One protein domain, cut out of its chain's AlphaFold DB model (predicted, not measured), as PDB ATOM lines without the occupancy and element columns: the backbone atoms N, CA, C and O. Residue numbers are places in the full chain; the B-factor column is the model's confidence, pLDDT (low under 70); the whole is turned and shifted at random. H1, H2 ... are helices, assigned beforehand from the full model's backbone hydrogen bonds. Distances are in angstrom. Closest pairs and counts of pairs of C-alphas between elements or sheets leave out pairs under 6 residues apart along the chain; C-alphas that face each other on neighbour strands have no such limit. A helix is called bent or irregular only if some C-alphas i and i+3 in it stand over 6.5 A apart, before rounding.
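What this domain is: This is residues 195 to 349 of the 357 residues of an uncharacterized protein of delta proteobacterium NaphS2 (UniProt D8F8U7). Four long helices, H2, H6, H7 and H8, make an elongated up-and-down bundle, each running against the one before it in the chain; bent H1 and H9 pack on each other at one end, and short H3, H4 and H5 lie toward the other. The long stretch between H6 and H7, residues 275 to 287, has no named element. You have 155 printed residues with nine named helices, H1 to H9 in order, and no named strand: all helix. The whole is only just loose, close to compact, with a radius of gyration of the C-alphas of 18.0 A and spans of 57 by 30 by 26 A.

How they stand to each other: Start at H1, residues 195 to 216, assigned as one helix by its hydrogen bonds but bent: C-alphas 202 and 205 are 7.9 A apart, with arms H1a, residues 195 to 202, and H1b, residues 205 to 216. H1b touches H9, residues 335 to 348, closest at the C-alphas of Asp 206 and Ala 340, 4.9 A. Next, H2, residues 219 to 234, touches H6, residues 261 to 274, opposite ways at a shallow tilt of 34.8 degrees, only just short of steep; the closest C-alphas, of Ala 227 and Tyr 267, are 5.5 A apart. H3, residues 238 to 241, touches no helix. H4, residues 244 to 251, and H5, residues 255 to 259, touch only at the corner, and only just, with 3 pairs of C-alphas within 8 A, closest Ala 251 and Leu 257, 5.1 A. H6 forms a hairpin with H7, residues 288 to 306: residues 269 to 274 touch residues 292 to 299, closest at the C-alphas of Ile 273 and Arg 295, 5.5 A. H7 forms another with H8, residues 315 to 332, closest at the C-alphas of His 300 and Asn 325, 5.9 A. H8 is irregular, C-alphas 317 and 320 being 7.5 A apart. H2 and H7 are apart. Every O i to N i+4 pair is within hydrogen-bond range in H1a, H1b, H2, H4, H6, H7 and H9; H8 has 10 of 14, H5 has 0 of 1 but 1 of 2 O i to N i+3 pairs, and H3 is too short.

Where its parts are: Find C-alpha 195 at (-38.430, -0.745, 18.251), where H1a begins. H2 is 22.4 A long, H6 20.2 A, H7 26.6 A and H8 24.2 A. H9, 19.8 A, ends at C-alpha 348, (-42.668, 3.577, 7.458).

The domain as a whole: The C-alphas farthest apart, of Val 198 and Arg 253, are 57.5 A apart. The printed part has no cut; the link from H6 to H7 is long. Confidence is under 70 at residues 235 to 245, 251 to 252, 256 and 348 to 349.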
ATOM      1  N   LEU A 195     -37.985  -1.049  19.615       94.31
ATOM      2  CA  LEU A 195     -38.430  -0.745  18.251       94.31
ATOM      3  C   LEU A 195     -39.330  -1.841  17.675       94.31
ATOM      4  O   LEU A 195     -40.256  -1.537  16.921       94.31
ATOM      5  N   ARG A 196     -39.087  -3.106  18.035       93.44
ATOM      6  CA  ARG A 196     -39.953  -4.227  17.661       93.44
ATOM      7  C   ARG A 196     -41.358  -4.028  18.215       93.44
ATOM      8  O   ARG A 196     -42.325  -4.204  17.481       93.44
ATOM      9  N   ASP A 197     -41.476  -3.683  19.490       93.00
ATOM     10  CA  ASP A 197     -42.777  -3.578  20.146       93.00
ATOM     11  C   ASP A 197     -43.509  -2.296  19.719       93.00
ATOM     12  O   ASP A 197     -44.662  -2.381  19.301       93.00
ATOM     13  N   VAL A 198     -42.806  -1.162  19.604       94.06
ATOM     14  CA  VAL A 198     -43.355   0.061  18.981       94.06
ATOM     15  C   VAL A 198     -43.829  -0.204  17.551       94.06
ATOM     16  O   VAL A 198     -44.914   0.214  17.153       94.06
ATOM     17  N   GLY A 199     -43.042  -0.914  16.741       93.62
ATOM     18  CA  GLY A 199     -43.440  -1.219  15.371       93.62
ATOM     19  C   GLY A 199     -44.622  -2.191  15.295       93.62
ATOM     20  O   GLY A 199     -45.413  -2.086  14.357       93.62
ATOM     21  N   LYS A 200     -44.806  -3.086  16.276       94.19
ATOM     22  CA  LYS A 200     -46.046  -3.869  16.389       94.19
ATOM     23  C   LYS A 200     -47.230  -2.951  16.663       94.19
ATOM     24  O   LYS A 200     -48.191  -3.004  15.903       94.19
ATOM     25  N   ASP A 201     -47.133  -2.074  17.655       94.12
ATOM     26  CA  ASP A 201     -48.217  -1.148  18.001       94.12
ATOM     27  C   ASP A 201     -48.622  -0.265  16.809       94.12
ATOM     28  O   ASP A 201     -49.800   0.009  16.586       94.12
ATOM     29  N   LEU A 202     -47.647   0.152  15.997       93.81
ATOM     30  CA  LEU A 202     -47.883   1.034  14.853       93.81
ATOM     31  C   LEU A 202     -48.388   0.323  13.592       93.81
ATOM     32  O   LEU A 202     -49.099   0.949  12.797       93.81
ATOM     33  N   LEU A 203     -47.971  -0.926  13.350       95.31
ATOM     34  CA  LEU A 203     -48.110  -1.579  12.038       95.31
ATOM     35  C   LEU A 203     -48.914  -2.884  12.066       95.31
ATOM     36  O   LEU A 203     -49.264  -3.380  10.995       95.31
ATOM     37  N   LEU A 204     -49.180  -3.479  13.235       95.50
ATOM     38  CA  LEU A 204     -49.726  -4.839  13.319       95.50
ATOM     39  C   LEU A 204     -51.109  -4.956  12.680       95.50
ATOM     40  O   LEU A 204     -51.323  -5.893  11.913       95.50
ATOM     41  N   ASP A 205     -52.011  -4.009  12.933       95.50
ATOM     42  CA  ASP A 205     -53.375  -4.052  12.392       95.50
ATOM     43  C   ASP A 205     -53.380  -4.004  10.859       95.50
ATOM     44  O   ASP A 205     -53.967  -4.871  10.205       95.50
ATOM     45  N   ASP A 206     -52.645  -3.049  10.274       95.75
ATOM     46  CA  ASP A 206     -52.483  -2.934   8.821       95.75
ATOM     47  C   ASP A 206     -51.824  -4.199   8.245       95.75
ATOM     48  O   ASP A 206     -52.239  -4.716   7.203       95.75
ATOM     49  N   TYR A 207     -50.821  -4.751   8.936       96.50
ATOM     50  CA  TYR A 207     -50.128  -5.957   8.497       96.50
ATOM     51  C   TYR A 207     -51.030  -7.197   8.514       96.50
ATOM     52  O   TYR A 207     -51.036  -7.970   7.552       96.50
ATOM     53  N   GLN A 208     -51.833  -7.378   9.566       97.31
ATOM     54  CA  GLN A 208     -52.807  -8.467   9.651       97.31
ATOM     55  C   GLN A 208     -53.906  -8.322   8.597       97.31
ATOM     56  O   GLN A 208     -54.298  -9.322   7.989       97.31
ATOM     57  N   LEU A 209     -54.349  -7.094   8.310       97.19
ATOM     58  CA  LEU A 209     -55.312  -6.827   7.245       97.19
ATOM     59  C   LEU A 209     -54.747  -7.210   5.867       97.19
ATOM     60  O   LEU A 209     -55.411  -7.919   5.109       97.19
ATOM     61  N   ILE A 210     -53.490  -6.856   5.567       96.88
ATOM     62  CA  ILE A 210     -52.804  -7.290   4.335       96.88
ATOM     63  C   ILE A 210     -52.781  -8.823   4.237       96.88
ATOM     64  O   ILE A 210     -53.127  -9.385   3.194       96.88
ATOM     65  N   ILE A 211     -52.402  -9.516   5.315       96.38
ATOM     66  CA  ILE A 211     -52.375 -10.987   5.359       96.38
ATOM     67  C   ILE A 211     -53.769 -11.562   5.091       96.38
ATOM     68  O   ILE A 211     -53.905 -12.487   4.282       96.38
ATOM     69  N   ALA A 212     -54.797 -11.026   5.749       97.56
ATOM     70  CA  ALA A 212     -56.176 -11.473   5.613       97.56
ATOM     71  C   ALA A 212     -56.692 -11.292   4.177       97.56
ATOM     72  O   ALA A 212     -57.199 -12.252   3.594       97.56
ATOM     73  N   CYS A 213     -56.483 -10.123   3.566       96.75
ATOM     74  CA  CYS A 213     -56.864  -9.859   2.179       96.75
ATOM     75  C   CYS A 213     -56.130 -10.787   1.197       96.75
ATOM     76  O   CYS A 213     -56.758 -11.429   0.356       96.75
ATOM     77  N   LEU A 214     -54.807 -10.949   1.331       96.06
ATOM     78  CA  LEU A 214     -54.039 -11.856   0.465       96.06
ATOM     79  C   LEU A 214     -54.495 -13.321   0.588       96.06
ATOM     80  O   LEU A 214     -54.473 -14.062  -0.401       96.06
ATOM     81  N   ARG A 215     -54.913 -13.753   1.786       96.06
ATOM     82  CA  ARG A 215     -55.504 -15.083   2.009       96.06
ATOM     83  C   ARG A 215     -56.894 -15.193   1.386       96.06
ATOM     84  O   ARG A 215     -57.144 -16.167   0.685       96.06
ATOM     85  N   LYS A 216     -57.755 -14.189   1.580       96.19
ATOM     86  CA  LYS A 216     -59.113 -14.111   1.010       96.19
ATOM     87  C   LYS A 216     -59.106 -14.281  -0.511       96.19
ATOM     88  O   LYS A 216     -59.911 -15.036  -1.044       96.19
ATOM     89  N   HIS A 217     -58.147 -13.657  -1.193       95.25
ATOM     90  CA  HIS A 217     -57.977 -13.767  -2.648       95.25
ATOM     91  C   HIS A 217     -57.277 -15.053  -3.119       95.25
ATOM     92  O   HIS A 217     -57.095 -15.257  -4.317       95.25
ATOM     93  N   ASN A 218     -56.832 -15.926  -2.206       94.69
ATOM     94  CA  ASN A 218     -56.090 -17.152  -2.526       94.69
ATOM     95  C   ASN A 218     -54.871 -16.929  -3.448       94.69
ATOM     96  O   ASN A 218     -54.450 -17.837  -4.169       94.69
ATOM     97  N   VAL A 219     -54.260 -15.737  -3.404       93.62
ATOM     98  CA  VAL A 219     -53.286 -15.272  -4.411       93.62
ATOM     99  C   VAL A 219     -52.120 -16.241  -4.565       93.62
ATOM    100  O   VAL A 219     -51.762 -16.640  -5.673       93.62
ATOM    101  N   ARG A 220     -51.543 -16.679  -3.438       94.62
ATOM    102  CA  ARG A 220     -50.402 -17.607  -3.437       94.62
ATOM    103  C   ARG A 220     -50.773 -18.950  -4.069       94.62
ATOM    104  O   ARG A 220     -49.964 -19.511  -4.805       94.62
ATOM    105  N   THR A 221     -51.976 -19.459  -3.807       95.94
ATOM    106  CA  THR A 221     -52.470 -20.722  -4.374       95.94
ATOM    107  C   THR A 221     -52.659 -20.596  -5.881       95.94
ATOM    108  O   THR A 221     -52.119 -21.414  -6.627       95.94
ATOM    109  N   SER A 222     -53.333 -19.539  -6.337       95.81
ATOM    110  CA  SER A 222     -53.590 -19.285  -7.757       95.81
ATOM    111  C   SER A 222     -52.292 -19.105  -8.554       95.81
ATOM    112  O   SER A 222     -52.125 -19.702  -9.619       95.81
ATOM    113  N   LEU A 223     -51.317 -18.363  -8.014       96.12
ATOM    114  CA  LEU A 223     -49.998 -18.203  -8.637       96.12
ATOM    115  C   LEU A 223     -49.221 -19.526  -8.702       96.12
ATOM    116  O   LEU A 223     -48.672 -19.853  -9.753       96.12
ATOM    117  N   ARG A 224     -49.218 -20.330  -7.628       95.69
ATOM    118  CA  ARG A 224     -48.565 -21.654  -7.617       95.69
ATOM    119  C   ARG A 224     -49.195 -22.624  -8.613       95.69
ATOM    120  O   ARG A 224     -48.476 -23.342  -9.301       95.69
ATOM    121  N   GLN A 225     -50.523 -22.645  -8.716       95.56
ATOM    122  CA  GLN A 225     -51.227 -23.459  -9.710       95.56
ATOM    123  C   GLN A 225     -50.849 -23.037 -11.134       95.56
ATOM    124  O   GLN A 225     -50.570 -23.891 -11.976       95.56
ATOM    125  N   LYS A 226     -50.770 -21.726 -11.390       94.19
ATOM    126  CA  LYS A 226     -50.365 -21.188 -12.690       94.19
ATOM    127  C   LYS A 226     -48.908 -21.508 -13.026       94.19
ATOM    128  O   LYS A 226     -48.646 -21.893 -14.160       94.19
ATOM    129  N   ALA A 227     -47.991 -21.414 -12.061       92.25
ATOM    130  CA  ALA A 227     -46.596 -21.821 -12.241       92.25
ATOM    131  C   ALA A 227     -46.489 -23.304 -12.625       92.25
ATOM    132  O   ALA A 227     -45.909 -23.610 -13.659       92.25
ATOM    133  N   ARG A 228     -47.154 -24.203 -11.883       91.44
ATOM    134  CA  ARG A 228     -47.191 -25.648 -12.190       91.44
ATOM    135  C   ARG A 228     -47.799 -25.958 -13.557       91.44
ATOM    136  O   ARG A 228     -47.368 -26.879 -14.242       91.44
ATOM    137  N   TYR A 229     -48.838 -25.224 -13.955       91.62
ATOM    138  CA  TYR A 229     -49.428 -25.371 -15.286       91.62
ATOM    139  C   TYR A 229     -48.447 -24.952 -16.387       91.62
ATOM    140  O   TYR A 229     -48.328 -25.647 -17.393       91.62
ATOM    141  N   LEU A 230     -47.751 -23.826 -16.204       88.75
ATOM    142  CA  LEU A 230     -46.764 -23.334 -17.164       88.75
ATOM    143  C   LEU A 230     -45.564 -24.278 -17.254       88.75
ATOM    144  O   LEU A 230     -45.178 -24.624 -18.358       88.75
ATOM    145  N   GLU A 231     -45.057 -24.766 -16.126       85.69
ATOM    146  CA  GLU A 231     -43.987 -25.768 -16.060       85.69
ATOM    147  C   GLU A 231     -44.306 -26.995 -16.926       85.69
ATOM    148  O   GLU A 231     -43.550 -27.328 -17.834       85.69
ATOM    149  N   LYS A 232     -45.496 -27.589 -16.753       85.12
ATOM    150  CA  LYS A 232     -45.954 -28.721 -17.580       85.12
ATOM    151  C   LYS A 232     -46.134 -28.371 -19.055       85.12
ATOM    152  O   LYS A 232     -45.991 -29.235 -19.909       85.12
ATOM    153  N   LYS A 233     -46.532 -27.134 -19.358       80.50
ATOM    154  CA  LYS A 233     -46.823 -26.693 -20.729       80.50
ATOM    155  C   LYS A 233     -45.554 -26.437 -21.541       80.50
ATOM    156  O   LYS A 233     -45.599 -26.581 -22.758       80.50
ATOM    157  N   ILE A 234     -44.481 -25.981 -20.898       76.25
ATOM    158  CA  ILE A 234     -43.250 -25.599 -21.600       76.25
ATOM    159  C   ILE A 234     -42.353 -26.837 -21.847       76.25
ATOM    160  O   ILE A 234     -41.439 -26.731 -22.653       76.25
ATOM    161  N   ASP A 235     -42.659 -28.002 -21.248       68.06
ATOM    162  CA  ASP A 235     -41.952 -29.288 -21.452       68.06
ATOM    163  C   ASP A 235     -40.423 -29.143 -21.344       68.06
ATOM    164  O   ASP A 235     -39.656 -29.575 -22.202       68.06
ATOM    165  N   LEU A 236     -39.977 -28.412 -20.318       59.56
ATOM    166  CA  LEU A 236     -38.566 -28.099 -20.123       59.56
ATOM    167  C   LEU A 236     -37.939 -29.073 -19.136       59.56
ATOM    168  O   LEU A 236     -38.429 -29.232 -18.018       59.56
ATOM    169  N   ASP A 237     -36.788 -29.622 -19.522       56.88
ATOM    170  CA  ASP A 237     -35.816 -30.127 -18.562       56.88
ATOM    171  C   ASP A 237     -35.439 -28.993 -17.597       56.88
ATOM    172  O   ASP A 237     -35.179 -27.857 -18.013       56.88
ATOM    173  N   SER A 238     -35.415 -29.297 -16.299       55.50
ATOM    174  CA  SER A 238     -35.269 -28.319 -15.209       55.50
ATOM    175  C   SER A 238     -34.007 -27.438 -15.338       55.50
ATOM    176  O   SER A 238     -33.996 -26.283 -14.912       55.50
ATOM    177  N   GLU A 239     -32.960 -27.934 -16.007       52.03
ATOM    178  CA  GLU A 239     -31.717 -27.196 -16.285       52.03
ATOM    179  C   GLU A 239     -31.881 -26.064 -17.318       52.03
ATOM    180  O   GLU A 239     -31.199 -25.042 -17.230       52.03
ATOM    181  N   ALA A 240     -32.814 -26.178 -18.271       50.97
ATOM    182  CA  ALA A 240     -33.033 -25.160 -19.304       50.97
ATOM    183  C   ALA A 240     -33.773 -23.911 -18.779       50.97
ATOM    184  O   ALA A 240     -33.679 -22.838 -19.378       50.97
ATOM    185  N   ILE A 241     -34.487 -24.038 -17.653       55.88
ATOM    186  CA  ILE A 241     -35.220 -22.949 -16.985       55.88
ATOM    187  C   ILE A 241     -34.256 -21.949 -16.327       55.88
ATOM    188  O   ILE A 241     -34.544 -20.750 -16.293       55.88
ATOM    189  N   PHE A 242     -33.099 -22.417 -15.847       56.50
ATOM    190  CA  PHE A 242     -32.129 -21.579 -15.134       56.50
ATOM    191  C   PHE A 242     -31.344 -20.622 -16.041       56.50
ATOM    192  O   PHE A 242     -30.838 -19.612 -15.554       56.50
ATOM    193  N   ASP A 243     -31.295 -20.869 -17.355       67.12
ATOM    194  CA  ASP A 243     -30.631 -19.978 -18.313       67.12
ATOM    195  C   ASP A 243     -31.633 -19.328 -19.282       67.12
ATOM    196  O   ASP A 243     -31.592 -19.498 -20.505       67.12
ATOM    197  N   PHE A 244     -32.543 -18.521 -18.723       69.00
ATOM    198  CA  PHE A 244     -33.470 -17.670 -19.486       69.00
ATOM    199  C   PHE A 244     -32.742 -16.840 -20.562       69.00
ATOM    200  O   PHE A 244     -33.263 -16.608 -21.656       69.00
ATOM    201  N   LYS A 245     -31.489 -16.447 -20.293       68.56
ATOM    202  CA  LYS A 245     -30.631 -15.711 -21.229       68.56
ATOM    203  C   LYS A 245     -30.214 -16.571 -22.428       68.56
ATOM    204  O   LYS A 245     -30.197 -16.061 -23.550       68.56
ATOM    205  N   ALA A 246     -29.914 -17.855 -22.240       72.19
ATOM    206  CA  ALA A 246     -29.672 -18.785 -23.343       72.19
ATOM    207  C   ALA A 246     -30.926 -19.024 -24.190       72.19
ATOM    208  O   ALA A 246     -30.809 -19.118 -25.415       72.19
ATOM    209  N   VAL A 247     -32.114 -19.073 -23.580       70.12
ATOM    210  CA  VAL A 247     -33.378 -19.205 -24.325       70.12
ATOM    211  C   VAL A 247     -33.616 -17.987 -25.222       70.12
ATOM    212  O   VAL A 247     -33.891 -18.159 -26.411       70.12
ATOM    213  N   LEU A 248     -33.418 -16.769 -24.705       72.25
ATOM    214  CA  LEU A 248     -33.528 -15.539 -25.503       72.25
ATOM    215  C   LEU A 248     -32.540 -15.524 -26.682       72.25
ATOM    216  O   LEU A 248     -32.942 -15.275 -27.817       72.25
ATOM    217  N   LYS A 249     -31.272 -15.890 -26.448       73.38
ATOM    218  CA  LYS A 249     -30.247 -15.981 -27.507       73.38
ATOM    219  C   LYS A 249     -30.566 -17.031 -28.576       73.38
ATOM    220  O   LYS A 249     -30.228 -16.851 -29.743       73.38
ATOM    221  N   LYS A 250     -31.179 -18.157 -28.198       71.50
ATOM    222  CA  LYS A 250     -31.599 -19.191 -29.159       71.50
ATOM    223  C   LYS A 250     -32.795 -18.728 -29.988       71.50
ATOM    224  O   LYS A 250     -32.834 -19.015 -31.183       71.50
ATOM    225  N   ALA A 251     -33.726 -17.985 -29.392       68.75
ATOM    226  CA  ALA A 251     -34.907 -17.475 -30.082       68.75
ATOM    227  C   ALA A 251     -34.577 -16.478 -31.209       68.75
ATOM    228  O   ALA A 251     -35.278 -16.469 -32.218       68.75
ATOM    229  N   GLU A 252     -33.467 -15.731 -31.110       69.94
ATOM    230  CA  GLU A 252     -32.943 -14.898 -32.213       69.94
ATOM    231  C   GLU A 252     -32.613 -15.718 -33.472       69.94
ATOM    232  O   GLU A 252     -32.709 -15.221 -34.592       69.94
ATOM    233  N   ARG A 253     -32.222 -16.986 -33.296       72.44
ATOM    234  CA  ARG A 253     -31.810 -17.894 -34.379       72.44
ATOM    235  C   ARG A 253     -32.902 -18.889 -34.773       72.44
ATOM    236  O   ARG A 253     -32.805 -19.509 -35.827       72.44
ATOM    237  N   GLN A 254     -33.922 -19.065 -33.932       75.00
ATOM    238  CA  GLN A 254     -35.019 -20.018 -34.116       75.00
ATOM    239  C   GLN A 254     -36.368 -19.357 -33.769       75.00
ATOM    240  O   GLN A 254     -36.826 -19.445 -32.626       75.00
ATOM    241  N   PRO A 255     -37.050 -18.740 -34.754       70.31
ATOM    242  CA  PRO A 255     -38.316 -18.027 -34.547       70.31
ATOM    243  C   PRO A 255     -39.463 -18.879 -33.974       70.31
ATOM    244  O   PRO A 255     -40.428 -18.343 -33.432       70.31
ATOM    245  N   SER A 256     -39.373 -20.212 -34.059       68.81
ATOM    246  CA  SER A 256     -40.317 -21.141 -33.422       68.81
ATOM    247  C   SER A 256     -40.314 -21.038 -31.892       68.81
ATOM    248  O   SER A 256     -41.358 -21.231 -31.273       68.81
ATOM    249  N   LEU A 257     -39.187 -20.654 -31.282       74.19
ATOM    250  CA  LEU A 257     -39.054 -20.477 -29.832       74.19
ATOM    251  C   LEU A 257     -39.722 -19.192 -29.317       74.19
ATOM    252  O   LEU A 257     -39.978 -19.080 -28.120       74.19
ATOM    253  N   LEU A 258     -40.077 -18.251 -30.204       76.56
ATOM    254  CA  LEU A 258     -40.791 -17.023 -29.826       76.56
ATOM    255  C   LEU A 258     -42.177 -17.318 -29.213       76.56
ATOM    256  O   LEU A 258     -42.667 -16.522 -28.417       76.56
ATOM    257  N   GLU A 259     -42.783 -18.477 -29.514       80.06
ATOM    258  CA  GLU A 259     -44.034 -18.944 -28.881       80.06
ATOM    259  C   GLU A 259     -43.878 -19.243 -27.386       80.06
ATOM    260  O   GLU A 259     -44.820 -19.078 -26.610       80.06
ATOM    261  N   ALA A 260     -42.690 -19.694 -26.981       78.88
ATOM    262  CA  ALA A 260     -42.401 -20.112 -25.615       78.88
ATOM    263  C   ALA A 260     -42.001 -18.936 -24.709       78.88
ATOM    264  O   ALA A 260     -42.032 -19.069 -23.485       78.88
ATOM    265  N   ILE A 261     -41.679 -17.768 -25.280       82.44
ATOM    266  CA  ILE A 261     -41.227 -16.601 -24.512       82.44
ATOM    267  C   ILE A 261     -42.310 -16.088 -23.553       82.44
ATOM    268  O   ILE A 261     -42.003 -15.967 -22.364       82.44
ATOM    269  N   PRO A 262     -43.567 -15.822 -23.967       87.94
ATOM    270  CA  PRO A 262     -44.590 -15.370 -23.028       87.94
ATOM    271  C   PRO A 262     -44.856 -16.330 -21.855       87.94
ATOM    272  O   PRO A 262     -44.865 -15.858 -20.711       87.94
ATOM    273  N   PRO A 263     -45.050 -17.654 -22.046       87.44
ATOM    274  CA  PRO A 263     -45.264 -18.566 -20.924       87.44
ATOM    275  C   PRO A 263     -44.029 -18.704 -20.024       87.44
ATOM    276  O   PRO A 263     -44.199 -18.703 -18.805       87.44
ATOM    277  N   LEU A 264     -42.812 -18.734 -20.581       86.06
ATOM    278  CA  LEU A 264     -41.572 -18.794 -19.801       86.06
ATOM    279  C   LEU A 264     -41.340 -17.516 -18.987       86.06
ATOM    280  O   LEU A 264     -41.045 -17.579 -17.798       86.06
ATOM    281  N   THR A 265     -41.561 -16.350 -19.595       87.81
ATOM    282  CA  THR A 265     -41.480 -15.053 -18.905       87.81
ATOM    283  C   THR A 265     -42.511 -14.984 -17.783       87.81
ATOM    284  O   THR A 265     -42.206 -14.574 -16.671       87.81
ATOM    285  N   THR A 266     -43.738 -15.442 -18.046       91.56
ATOM    286  CA  THR A 266     -44.794 -15.503 -17.027       91.56
ATOM    287  C   THR A 266     -44.395 -16.410 -15.861       91.56
ATOM    288  O   THR A 266     -44.646 -16.063 -14.710       91.56
ATOM    289  N   TYR A 267     -43.785 -17.561 -16.147       91.00
ATOM    290  CA  TYR A 267     -43.276 -18.477 -15.129       91.00
ATOM    291  C   TYR A 267     -42.179 -17.810 -14.286       91.00
ATOM    292  O   TYR A 267     -42.310 -17.749 -13.065       91.00
ATOM    293  N   ALA A 268     -41.174 -17.206 -14.926       89.38
ATOM    294  CA  ALA A 268     -40.094 -16.492 -14.245       89.38
ATOM    295  C   ALA A 268     -40.616 -15.347 -13.355       89.38
ATOM    296  O   ALA A 268     -40.202 -15.226 -12.204       89.38
ATOM    297  N   LEU A 269     -41.587 -14.560 -13.835       93.00
ATOM    298  CA  LEU A 269     -42.224 -13.494 -13.050       93.00
ATOM    299  C   LEU A 269     -42.950 -14.035 -11.811       93.00
ATOM    300  O   LEU A 269     -42.896 -13.412 -10.753       93.00
ATOM    301  N   ILE A 270     -43.613 -15.194 -11.911       94.62
ATOM    302  CA  ILE A 270     -44.256 -15.829 -10.750       94.62
ATOM    303  C   ILE A 270     -43.207 -16.269  -9.725       94.62
ATOM    304  O   ILE A 270     -43.402 -16.039  -8.534       94.62
ATOM    305  N   HIS A 271     -42.100 -16.866 -10.165       92.06
ATOM    306  CA  HIS A 271     -41.005 -17.242  -9.267       92.06
ATOM    307  C   HIS A 271     -40.386 -16.017  -8.587       92.06
ATOM    308  O   HIS A 271     -40.252 -16.010  -7.364       92.06
ATOM    309  N   TRP A 272     -40.148 -14.944  -9.345       93.50
ATOM    310  CA  TRP A 272     -39.668 -13.677  -8.800       93.50
ATOM    311  C   TRP A 272     -40.637 -13.078  -7.773       93.50
ATOM    312  O   TRP A 272     -40.202 -12.587  -6.738       93.50
ATOM    313  N   ILE A 273     -41.959 -13.162  -7.968       95.00
ATOM    314  CA  ILE A 273     -42.937 -12.707  -6.959       95.00
ATOM    315  C   ILE A 273     -42.732 -13.412  -5.601       95.00
ATOM    316  O   ILE A 273     -42.943 -12.793  -4.557       95.00
ATOM    317  N   PHE A 274     -42.333 -14.688  -5.593       93.69
ATOM    318  CA  PHE A 274     -42.158 -15.471  -4.365       93.69
ATOM    319  C   PHE A 274     -40.799 -15.291  -3.676       93.69
ATOM    320  O   PHE A 274     -40.665 -15.688  -2.519       93.69
ATOM    321  N   GLU A 275     -39.815 -14.695  -4.342       87.44
ATOM    322  CA  GLU A 275     -38.428 -14.600  -3.875       87.44
ATOM    323  C   GLU A 275     -38.212 -13.462  -2.849       87.44
ATOM    324  O   GLU A 275     -37.470 -12.519  -3.110       87.44
ATOM    325  N   SER A 276     -38.890 -13.472  -1.696       73.44
ATOM    326  CA  SER A 276     -38.718 -12.409  -0.680       73.44
ATOM    327  C   SER A 276     -37.393 -12.572   0.077       73.44
ATOM    328  O   SER A 276     -37.222 -13.601   0.735       73.44
ATOM    329  N   PRO A 277     -36.479 -11.585   0.053       71.19
ATOM    330  CA  PRO A 277     -35.375 -11.556   0.996       71.19
ATOM    331  C   PRO A 277     -35.942 -11.306   2.397       71.19
ATOM    332  O   PRO A 277     -36.756 -10.412   2.593       71.19
ATOM    333  N   SER A 278     -35.524 -12.107   3.369       78.00
ATOM    334  CA  SER A 278     -35.810 -11.892   4.788       78.00
ATOM    335  C   SER A 278     -34.476 -11.706   5.482       78.00
ATOM    336  O   SER A 278     -33.568 -12.503   5.249       78.00
ATOM    337  N   GLN A 279     -34.351 -10.685   6.326       79.62
ATOM    338  CA  GLN A 279     -33.142 -10.510   7.136       79.62
ATOM    339  C   GLN A 279     -33.166 -11.406   8.383       79.62
ATOM    340  O   GLN A 279     -32.132 -11.627   9.004       79.62
ATOM    341  N   GLY A 280     -34.332 -11.971   8.724       83.50
ATOM    342  CA  GLY A 280     -34.487 -12.913   9.835       83.50
ATOM    343  C   GLY A 280     -34.801 -12.231  11.167       83.50
ATOM    344  O   GLY A 280     -34.880 -12.905  12.189       83.50
ATOM    345  N   TYR A 281     -35.030 -10.918  11.157       87.81
ATOM    346  CA  TYR A 281     -35.437 -10.138  12.327       87.81
ATOM    347  C   TYR A 281     -36.934 -10.266  12.637       87.81
ATOM    348  O   TYR A 281     -37.367  -9.946  13.745       87.81
ATOM    349  N   GLY A 282     -37.730 -10.738  11.674       91.06
ATOM    350  CA  GLY A 282     -39.169 -10.916  11.826       91.06
ATOM    351  C   GLY A 282     -39.938  -9.593  11.855       91.06
ATOM    352  O   GLY A 282     -39.388  -8.505  11.687       91.06
ATOM    353  N   PHE A 283     -41.252  -9.682  12.046       92.06
ATOM    354  CA  PHE A 283     -42.116  -8.504  12.131       92.06
ATOM    355  C   PHE A 283     -41.814  -7.706  13.419       92.06
ATOM    356  O   PHE A 283     -41.735  -8.318  14.490       92.06
ATOM    357  N   PRO A 284     -41.677  -6.366  13.364       93.25
ATOM    358  CA  PRO A 284     -42.079  -5.449  12.286       93.25
ATOM    359  C   PRO A 284     -40.995  -5.095  11.256       93.25
ATOM    360  O   PRO A 284     -41.287  -4.373  10.302       93.25
ATOM    361  N   PHE A 285     -39.764  -5.573  11.432       91.81
ATOM    362  CA  PHE A 285     -38.637  -5.241  10.558       91.81
ATOM    363  C   PHE A 285     -38.777  -5.915   9.188       91.81
ATOM    364  O   PHE A 285     -38.801  -5.239   8.155       91.81
ATOM    365  N   ASP A 286     -38.977  -7.232   9.193       91.19
ATOM    366  CA  ASP A 286     -39.312  -8.019   8.012       91.19
ATOM    367  C   ASP A 286     -40.832  -7.992   7.785       91.19
ATOM    368  O   ASP A 286     -41.631  -8.338   8.664       91.19
ATOM    369  N   ARG A 287     -41.255  -7.603   6.577       92.56
ATOM    370  CA  ARG A 287     -42.678  -7.511   6.192       92.56
ATOM    371  C   ARG A 287     -42.948  -8.280   4.896       92.56
ATOM    372  O   ARG A 287     -43.453  -7.698   3.929       92.56
ATOM    373  N   PRO A 288     -42.677  -9.600   4.859       92.62
ATOM    374  CA  PRO A 288     -42.729 -10.404   3.636       92.62
ATOM    375  C   PRO A 288     -44.085 -10.361   2.921       92.62
ATOM    376  O   PRO A 288     -44.153 -10.520   1.705       92.62
ATOM    377  N   HIS A 289     -45.191 -10.138   3.638       93.88
ATOM    378  CA  HIS A 289     -46.511 -10.019   3.011       93.88
ATOM    379  C   HIS A 289     -46.735  -8.674   2.304       93.88
ATOM    380  O   HIS A 289     -47.348  -8.659   1.234       93.88
ATOM    381  N   LEU A 290     -46.204  -7.572   2.845       94.31
ATOM    382  CA  LEU A 290     -46.218  -6.277   2.160       94.31
ATOM    383  C   LEU A 290     -45.283  -6.299   0.951       94.31
ATOM    384  O   LEU A 290     -45.666  -5.840  -0.122       94.31
ATOM    385  N   GLU A 291     -44.087  -6.866   1.098       93.38
ATOM    386  CA  GLU A 291     -43.142  -7.016  -0.012       93.38
ATOM    387  C   GLU A 291     -43.728  -7.868  -1.136       93.38
ATOM    388  O   GLU A 291     -43.709  -7.461  -2.298       93.38
ATOM    389  N   PHE A 292     -44.326  -9.013  -0.788       95.38
ATOM    390  CA  PHE A 292     -45.052  -9.856  -1.732       95.38
ATOM    391  C   PHE A 292     -46.109  -9.046  -2.487       95.38
ATOM    392  O   PHE A 292     -46.146  -9.088  -3.715       95.38
ATOM    393  N   TYR A 293     -46.917  -8.251  -1.783       95.94
ATOM    394  CA  TYR A 293     -47.904  -7.372  -2.404       95.94
ATOM    395  C   TYR A 293     -47.278  -6.304  -3.325       95.94
ATOM    396  O   TYR A 293     -47.756  -6.096  -4.444       95.94
ATOM    397  N   GLY A 294     -46.171  -5.676  -2.918       94.69
ATOM    398  CA  GLY A 294     -45.417  -4.737  -3.758       94.69
ATOM    399  C   GLY A 294     -44.885  -5.378  -5.047       94.69
ATOM    400  O   GLY A 294     -44.906  -4.763  -6.118       94.69
ATOM    401  N   ARG A 295     -44.491  -6.654  -4.992       95.56
ATOM    402  CA  ARG A 295     -44.088  -7.424  -6.180       95.56
ATOM    403  C   ARG A 295     -45.255  -7.734  -7.103       95.56
ATOM    404  O   ARG A 295     -45.082  -7.642  -8.315       95.56
ATOM    405  N   LEU A 296     -46.446  -8.018  -6.564       96.44
ATOM    406  CA  LEU A 296     -47.661  -8.136  -7.383       96.44
ATOM    407  C   LEU A 296     -47.906  -6.845  -8.174       96.44
ATOM    408  O   LEU A 296     -48.120  -6.913  -9.383       96.44
ATOM    409  N   LYS A 297     -47.801  -5.677  -7.520       95.88
ATOM    410  CA  LYS A 297     -47.914  -4.361  -8.179       95.88
ATOM    411  C   LYS A 297     -46.868  -4.170  -9.274       95.88
ATOM    412  O   LYS A 297     -47.206  -3.745 -10.376       95.88
ATOM    413  N   THR A 298     -45.618  -4.527  -8.989       96.00
ATOM    414  CA  THR A 298     -44.508  -4.404  -9.946       96.00
ATOM    415  C   THR A 298     -44.746  -5.269 -11.184       96.00
ATOM    416  O   THR A 298     -44.684  -4.770 -12.304       96.00
ATOM    417  N   VAL A 299     -45.084  -6.550 -11.000       95.94
ATOM    418  CA  VAL A 299     -45.370  -7.456 -12.123       95.94
ATOM    419  C   VAL A 299     -46.602  -7.011 -12.898       95.94
ATOM    420  O   VAL A 299     -46.588  -7.064 -14.122       95.94
ATOM    421  N   HIS A 300     -47.645  -6.534 -12.222       96.31
ATOM    422  CA  HIS A 300     -48.826  -6.002 -12.892       96.31
ATOM    423  C   HIS A 300     -48.482  -4.821 -13.813       96.31
ATOM    424  O   HIS A 300     -48.829  -4.846 -14.991       96.31
ATOM    425  N   GLY A 301     -47.715  -3.839 -13.325       94.50
ATOM    426  CA  GLY A 301     -47.254  -2.715 -14.148       94.50
ATOM    427  C   GLY A 301     -46.376  -3.155 -15.326       94.50
ATOM    428  O   GLY A 301     -46.553  -2.683 -16.448       94.50
ATOM    429  N   LEU A 302     -45.475  -4.122 -15.109       93.81
ATOM    430  CA  LEU A 302     -44.675  -4.710 -16.189       93.81
ATOM    431  C   LEU A 302     -45.558  -5.380 -17.252       93.81
ATOM    432  O   LEU A 302     -45.343  -5.163 -18.443       93.81
ATOM    433  N   LEU A 303     -46.563  -6.158 -16.839       92.88
ATOM    434  CA  LEU A 303     -47.492  -6.833 -17.749       92.88
ATOM    435  C   LEU A 303     -48.329  -5.844 -18.558       92.88
ATOM    436  O   LEU A 303     -48.511  -6.067 -19.754       92.88
ATOM    437  N   GLN A 304     -48.780  -4.741 -17.957       89.12
ATOM    438  CA  GLN A 304     -49.476  -3.680 -18.688       89.12
ATOM    439  C   GLN A 304     -48.603  -3.116 -19.822       89.12
ATOM    440  O   GLN A 304     -49.088  -2.987 -20.945       89.12
ATOM    441  N   ASN A 305     -47.304  -2.915 -19.578       86.75
ATOM    442  CA  ASN A 305     -46.369  -2.385 -20.577       86.75
ATOM    443  C   ASN A 305     -46.029  -3.374 -21.706       86.75
ATOM    444  O   ASN A 305     -45.845  -2.956 -22.848       86.75
ATOM    445  N   ILE A 306     -45.938  -4.677 -21.415       84.88
ATOM    446  CA  ILE A 306     -45.516  -5.685 -22.411       84.88
ATOM    447  C   ILE A 306     -46.683  -6.412 -23.088       84.88
ATOM    448  O   ILE A 306     -46.483  -7.068 -24.107       84.88
ATOM    449  N   SER A 307     -47.906  -6.309 -22.558       74.81
ATOM    450  CA  SER A 307     -49.073  -7.051 -23.063       74.81
ATOM    451  C   SER A 307     -49.428  -6.739 -24.524       74.81
ATOM    452  O   SER A 307     -49.937  -7.620 -25.220       74.81
ATOM    453  N   GLY A 308     -49.114  -5.529 -25.002       76.69
ATOM    454  CA  GLY A 308     -49.308  -5.101 -26.393       76.69
ATOM    455  C   GLY A 308     -48.215  -5.554 -27.371       76.69
ATOM    456  O   GLY A 308     -48.390  -5.416 -28.581       76.69
ATOM    457  N   VAL A 309     -47.103  -6.112 -26.880       80.06
ATOM    458  CA  VAL A 309     -45.982  -6.567 -27.714       80.06
ATOM    459  C   VAL A 309     -46.254  -7.983 -28.214       80.06
ATOM    460  O   VAL A 309     -46.315  -8.924 -27.426       80.06
ATOM    461  N   HIS A 310     -46.387  -8.154 -29.529       81.19
ATOM    462  CA  HIS A 310     -46.715  -9.437 -30.151       81.19
ATOM    463  C   HIS A 310     -45.545  -9.954 -30.992       81.19
ATOM    464  O   HIS A 310     -45.407  -9.599 -32.154       81.19
ATOM    465  N   LEU A 311     -44.722 -10.844 -30.430       77.06
ATOM    466  CA  LEU A 311     -43.480 -11.318 -31.074       77.06
ATOM    467  C   LEU A 311     -43.683 -12.060 -32.410       77.06
ATOM    468  O   LEU A 311     -42.743 -12.183 -33.189       77.06
ATOM    469  N   ARG A 312     -44.886 -12.587 -32.666       79.81
ATOM    470  CA  ARG A 312     -45.265 -13.256 -33.926       79.81
ATOM    471  C   ARG A 312     -46.561 -12.696 -34.523       79.81
ATOM    472  O   ARG A 312     -47.256 -13.429 -35.227       79.81
ATOM    473  N   ASP A 313     -46.957 -11.481 -34.127       76.50
ATOM    474  CA  ASP A 313     -48.236 -10.841 -34.491       76.50
ATOM    475  C   ASP A 313     -49.487 -11.679 -34.151       76.50
ATOM    476  O   ASP A 313     -50.562 -11.537 -34.732       76.50
ATOM    477  N   LYS A 314     -49.358 -12.589 -33.177       78.25
ATOM    478  CA  LYS A 314     -50.411 -13.510 -32.739       78.25
ATOM    479  C   LYS A 314     -50.842 -13.185 -31.314       78.25
ATOM    480  O   LYS A 314     -50.165 -13.551 -30.358       78.25
ATOM    481  N   ALA A 315     -52.033 -12.606 -31.159       75.88
ATOM    482  CA  ALA A 315     -52.625 -12.287 -29.851       75.88
ATOM    483  C   ALA A 315     -52.698 -13.487 -28.885       75.88
ATOM    484  O   ALA A 315     -52.572 -13.337 -27.670       75.88
ATOM    485  N   LYS A 316     -52.855 -14.709 -29.417       82.62
ATOM    486  CA  LYS A 316     -52.921 -15.942 -28.616       82.62
ATOM    487  C   LYS A 316     -51.628 -16.262 -27.854       82.62
ATOM    488  O   LYS A 316     -51.700 -16.965 -26.845       82.62
ATOM    489  N   ASP A 317     -50.480 -15.763 -28.312       81.75
ATOM    490  CA  ASP A 317     -49.175 -16.066 -27.712       81.75
ATOM    491  C   ASP A 317     -49.050 -15.398 -26.333       81.75
ATOM    492  O   ASP A 317     -48.579 -16.012 -25.378       81.75
ATOM    493  N   ASN A 318     -49.626 -14.202 -26.174       87.19
ATOM    494  CA  ASN A 318     -49.632 -13.443 -24.919       87.19
ATOM    495  C   ASN A 318     -50.695 -13.915 -23.913       87.19
ATOM    496  O   ASN A 318     -50.883 -13.294 -22.865       87.19
ATOM    497  N   ARG A 319     -51.392 -15.033 -24.169       89.00
ATOM    498  CA  ARG A 319     -52.458 -15.536 -23.285       89.00
ATOM    499  C   ARG A 319     -51.987 -15.723 -21.839       89.00
ATOM    500  O   ARG A 319     -52.753 -15.456 -20.915       89.00
ATOM    501  N   SER A 320     -50.744 -16.161 -21.627       89.50
ATOM    502  CA  SER A 320     -50.175 -16.330 -20.284       89.50
ATOM    503  C   SER A 320     -50.021 -15.000 -19.538       89.50
ATOM    504  O   SER A 320     -50.307 -14.974 -18.336       89.50
ATOM    505  N   PHE A 321     -49.652 -13.921 -20.242       92.50
ATOM    506  CA  PHE A 321     -49.590 -12.559 -19.707       92.50
ATOM    507  C   PHE A 321     -50.977 -12.045 -19.352       92.50
ATOM    508  O   PHE A 321     -51.189 -11.652 -18.211       92.50
ATOM    509  N   VAL A 322     -51.946 -12.146 -20.267       91.12
ATOM    510  CA  VAL A 322     -53.328 -11.687 -20.032       91.12
ATOM    511  C   VAL A 322     -53.953 -12.391 -18.824       91.12
ATOM    512  O   VAL A 322     -54.559 -11.752 -17.967       91.12
ATOM    513  N   GLN A 323     -53.769 -13.710 -18.714       92.56
ATOM    514  CA  GLN A 323     -54.277 -14.482 -17.576       92.56
ATOM    515  C   GLN A 323     -53.620 -14.089 -16.251       92.56
ATOM    516  O   GLN A 323     -54.304 -14.058 -15.233       92.56
ATOM    517  N   LEU A 324     -52.304 -13.834 -16.244       94.75
ATOM    518  CA  LEU A 324     -51.629 -13.373 -15.031       94.75
ATOM    519  C   LEU A 324     -52.089 -11.957 -14.678       94.75
ATOM    520  O   LEU A 324     -52.419 -11.713 -13.527       94.75
ATOM    521  N   ASN A 325     -52.193 -11.066 -15.664       94.38
ATOM    522  CA  ASN A 325     -52.630  -9.692 -15.453       94.38
ATOM    523  C   ASN A 325     -54.030  -9.636 -14.842       94.38
ATOM    524  O   ASN A 325     -54.219  -8.960 -13.844       94.38
ATOM    525  N   LYS A 326     -54.984 -10.417 -15.367       93.44
ATOM    526  CA  LYS A 326     -56.345 -10.496 -14.815       93.44
ATOM    527  C   LYS A 326     -56.364 -10.991 -13.363       93.44
ATOM    528  O   LYS A 326     -57.100 -10.447 -12.554       93.44
ATOM    529  N   LEU A 327     -55.554 -12.007 -13.048       94.69
ATOM    530  CA  LEU A 327     -55.412 -12.521 -11.683       94.69
ATOM    531  C   LEU A 327     -54.865 -11.439 -10.746       94.69
ATOM    532  O   LEU A 327     -55.362 -11.289  -9.638       94.69
ATOM    533  N   LEU A 328     -53.850 -10.687 -11.181       96.12
ATOM    534  CA  LEU A 328     -53.273  -9.611 -10.377       96.12
ATOM    535  C   LEU A 328     -54.238  -8.431 -10.225       96.12
ATOM    536  O   LEU A 328     -54.383  -7.934  -9.117       96.12
ATOM    537  N   GLU A 329     -54.926  -8.024 -11.290       95.25
ATOM    538  CA  GLU A 329     -55.910  -6.932 -11.282       95.25
ATOM    539  C   GLU A 329     -57.019  -7.182 -10.249       95.25
ATOM    540  O   GLU A 329     -57.350  -6.289  -9.476       95.25
ATOM    541  N   GLU A 330     -57.538  -8.411 -10.155       94.25
ATOM    542  CA  GLU A 330     -58.561  -8.778  -9.163       94.25
ATOM    543  C   GLU A 330     -58.095  -8.482  -7.729       94.25
ATOM    544  O   GLU A 330     -58.798  -7.822  -6.963       94.25
ATOM    545  N   VAL A 331     -56.863  -8.870  -7.396       94.88
ATOM    546  CA  VAL A 331     -56.254  -8.628  -6.079       94.88
ATOM    547  C   VAL A 331     -55.935  -7.147  -5.874       94.88
ATOM    548  O   VAL A 331     -56.165  -6.594  -4.802       94.88
ATOM    549  N   LEU A 332     -55.368  -6.499  -6.892       95.75
ATOM    550  CA  LEU A 332     -54.918  -5.111  -6.829       95.75
ATOM    551  C   LEU A 332     -56.075  -4.110  -6.862       95.75
ATOM    552  O   LEU A 332     -55.864  -2.956  -6.501       95.75
ATOM    553  N   SER A 333     -57.281  -4.537  -7.228       95.19
ATOM    554  CA  SER A 333     -58.504  -3.734  -7.140       95.19
ATOM    555  C   SER A 333     -59.108  -3.684  -5.726       95.19
ATOM    556  O   SER A 333     -59.996  -2.869  -5.459       95.19
ATOM    557  N   ASP A 334     -58.618  -4.513  -4.795       96.25
ATOM    558  CA  ASP A 334     -59.091  -4.550  -3.411       96.25
ATOM    559  C   ASP A 334     -58.707  -3.259  -2.669       96.25
ATOM    560  O   ASP A 334     -57.533  -2.971  -2.409       96.25
ATOM    561  N   LYS A 335     -59.718  -2.446  -2.346       95.38
ATOM    562  CA  LYS A 335     -59.529  -1.148  -1.687       95.38
ATOM    563  C   LYS A 335     -58.976  -1.289  -0.270       95.38
ATOM    564  O   LYS A 335     -58.149  -0.471   0.119       95.38
ATOM    565  N   GLU A 336     -59.397  -2.305   0.481       95.81
ATOM    566  CA  GLU A 336     -58.920  -2.532   1.852       95.81
ATOM    567  C   GLU A 336     -57.432  -2.881   1.835       95.81
ATOM    568  O   GLU A 336     -56.642  -2.258   2.542       95.81
ATOM    569  N   LEU A 337     -57.032  -3.788   0.939       95.94
ATOM    570  CA  LEU A 337     -55.635  -4.175   0.760       95.94
ATOM    571  C   LEU A 337     -54.759  -2.993   0.316       95.94
ATOM    572  O   LEU A 337     -53.665  -2.796   0.849       95.94
ATOM    573  N   ASN A 338     -55.233  -2.187  -0.640       95.00
ATOM    574  CA  ASN A 338     -54.520  -0.986  -1.084       95.00
ATOM    575  C   ASN A 338     -54.339   0.033   0.041       95.00
ATOM    576  O   ASN A 338     -53.248   0.588   0.190       95.00
ATOM    577  N   ASN A 339     -55.397   0.287   0.812       95.00
ATOM    578  CA  ASN A 339     -55.374   1.260   1.897       95.00
ATOM    579  C   ASN A 339     -54.442   0.803   3.023       95.00
ATOM    580  O   ASN A 339     -53.606   1.592   3.455       95.00
ATOM    581  N   ALA A 340     -54.515  -0.470   3.424       95.19
ATOM    582  CA  ALA A 340     -53.641  -1.049   4.444       95.19
ATOM    583  C   ALA A 340     -52.164  -0.982   4.028       95.19
ATOM    584  O   ALA A 340     -51.314  -0.506   4.780       95.19
ATOM    585  N   ALA A 341     -51.852  -1.374   2.787       94.50
ATOM    586  CA  ALA A 341     -50.494  -1.290   2.260       94.50
ATOM    587  C   ALA A 341     -49.983   0.158   2.187       94.50
ATOM    588  O   ALA A 341     -48.829   0.419   2.522       94.50
ATOM    589  N   SER A 342     -50.833   1.106   1.781       92.75
ATOM    590  CA  SER A 342     -50.461   2.523   1.691       92.75
ATOM    591  C   SER A 342     -50.254   3.140   3.073       92.75
ATOM    592  O   SER A 342     -49.231   3.781   3.294       92.75
ATOM    593  N   SER A 343     -51.164   2.886   4.019       90.94
ATOM    594  CA  SER A 343     -51.044   3.306   5.423       90.94
ATOM    595  C   SER A 343     -49.729   2.816   6.025       90.94
ATOM    596  O   SER A 343     -48.948   3.613   6.547       90.94
ATOM    597  N   MET A 344     -49.423   1.527   5.856       90.56
ATOM    598  CA  MET A 344     -48.205   0.937   6.400       90.56
ATOM    599  C   MET A 344     -46.940   1.510   5.741       90.56
ATOM    600  O   MET A 344     -45.967   1.796   6.440       90.56
ATOM    601  N   CYS A 345     -46.947   1.759   4.425       84.06
ATOM    602  CA  CYS A 345     -45.843   2.433   3.728       84.06
ATOM    603  C   CYS A 345     -45.641   3.882   4.202       84.06
ATOM    604  O   CYS A 345     -44.498   4.285   4.421       84.06
ATOM    605  N   CYS A 346     -46.720   4.642   4.413       79.94
ATOM    606  CA  CYS A 346     -46.666   6.017   4.916       79.94
ATOM    607  C   CYS A 346     -46.134   6.086   6.351       79.94
ATOM    608  O   CYS A 346     -45.288   6.923   6.640       79.94
ATOM    609  N   ARG A 347     -46.552   5.170   7.233       75.81
ATOM    610  CA  ARG A 347     -46.028   5.073   8.610       75.81
ATOM    611  C   ARG A 347     -44.564   4.624   8.667       75.81
ATOM    612  O   ARG A 347     -43.900   4.827   9.675       75.81
ATOM    613  N   SER A 348     -44.062   4.026   7.586       61.41
ATOM    614  CA  SER A 348     -42.668   3.577   7.458       61.41
ATOM    615  C   SER A 348     -41.738   4.624   6.846       61.41
ATOM    616  O   SER A 348     -40.523   4.477   6.936       61.41
ATOM    617  N   HIS A 349     -42.286   5.648   6.185       53.81
ATOM    618  CA  HIS A 349     -41.528   6.764   5.633       53.81
ATOM    619  C   HIS A 349     -41.635   7.953   6.584       53.81
ATOM    620  O   HIS A 349     -42.615   8.693   6.566       53.81
TER     621      HIS A 349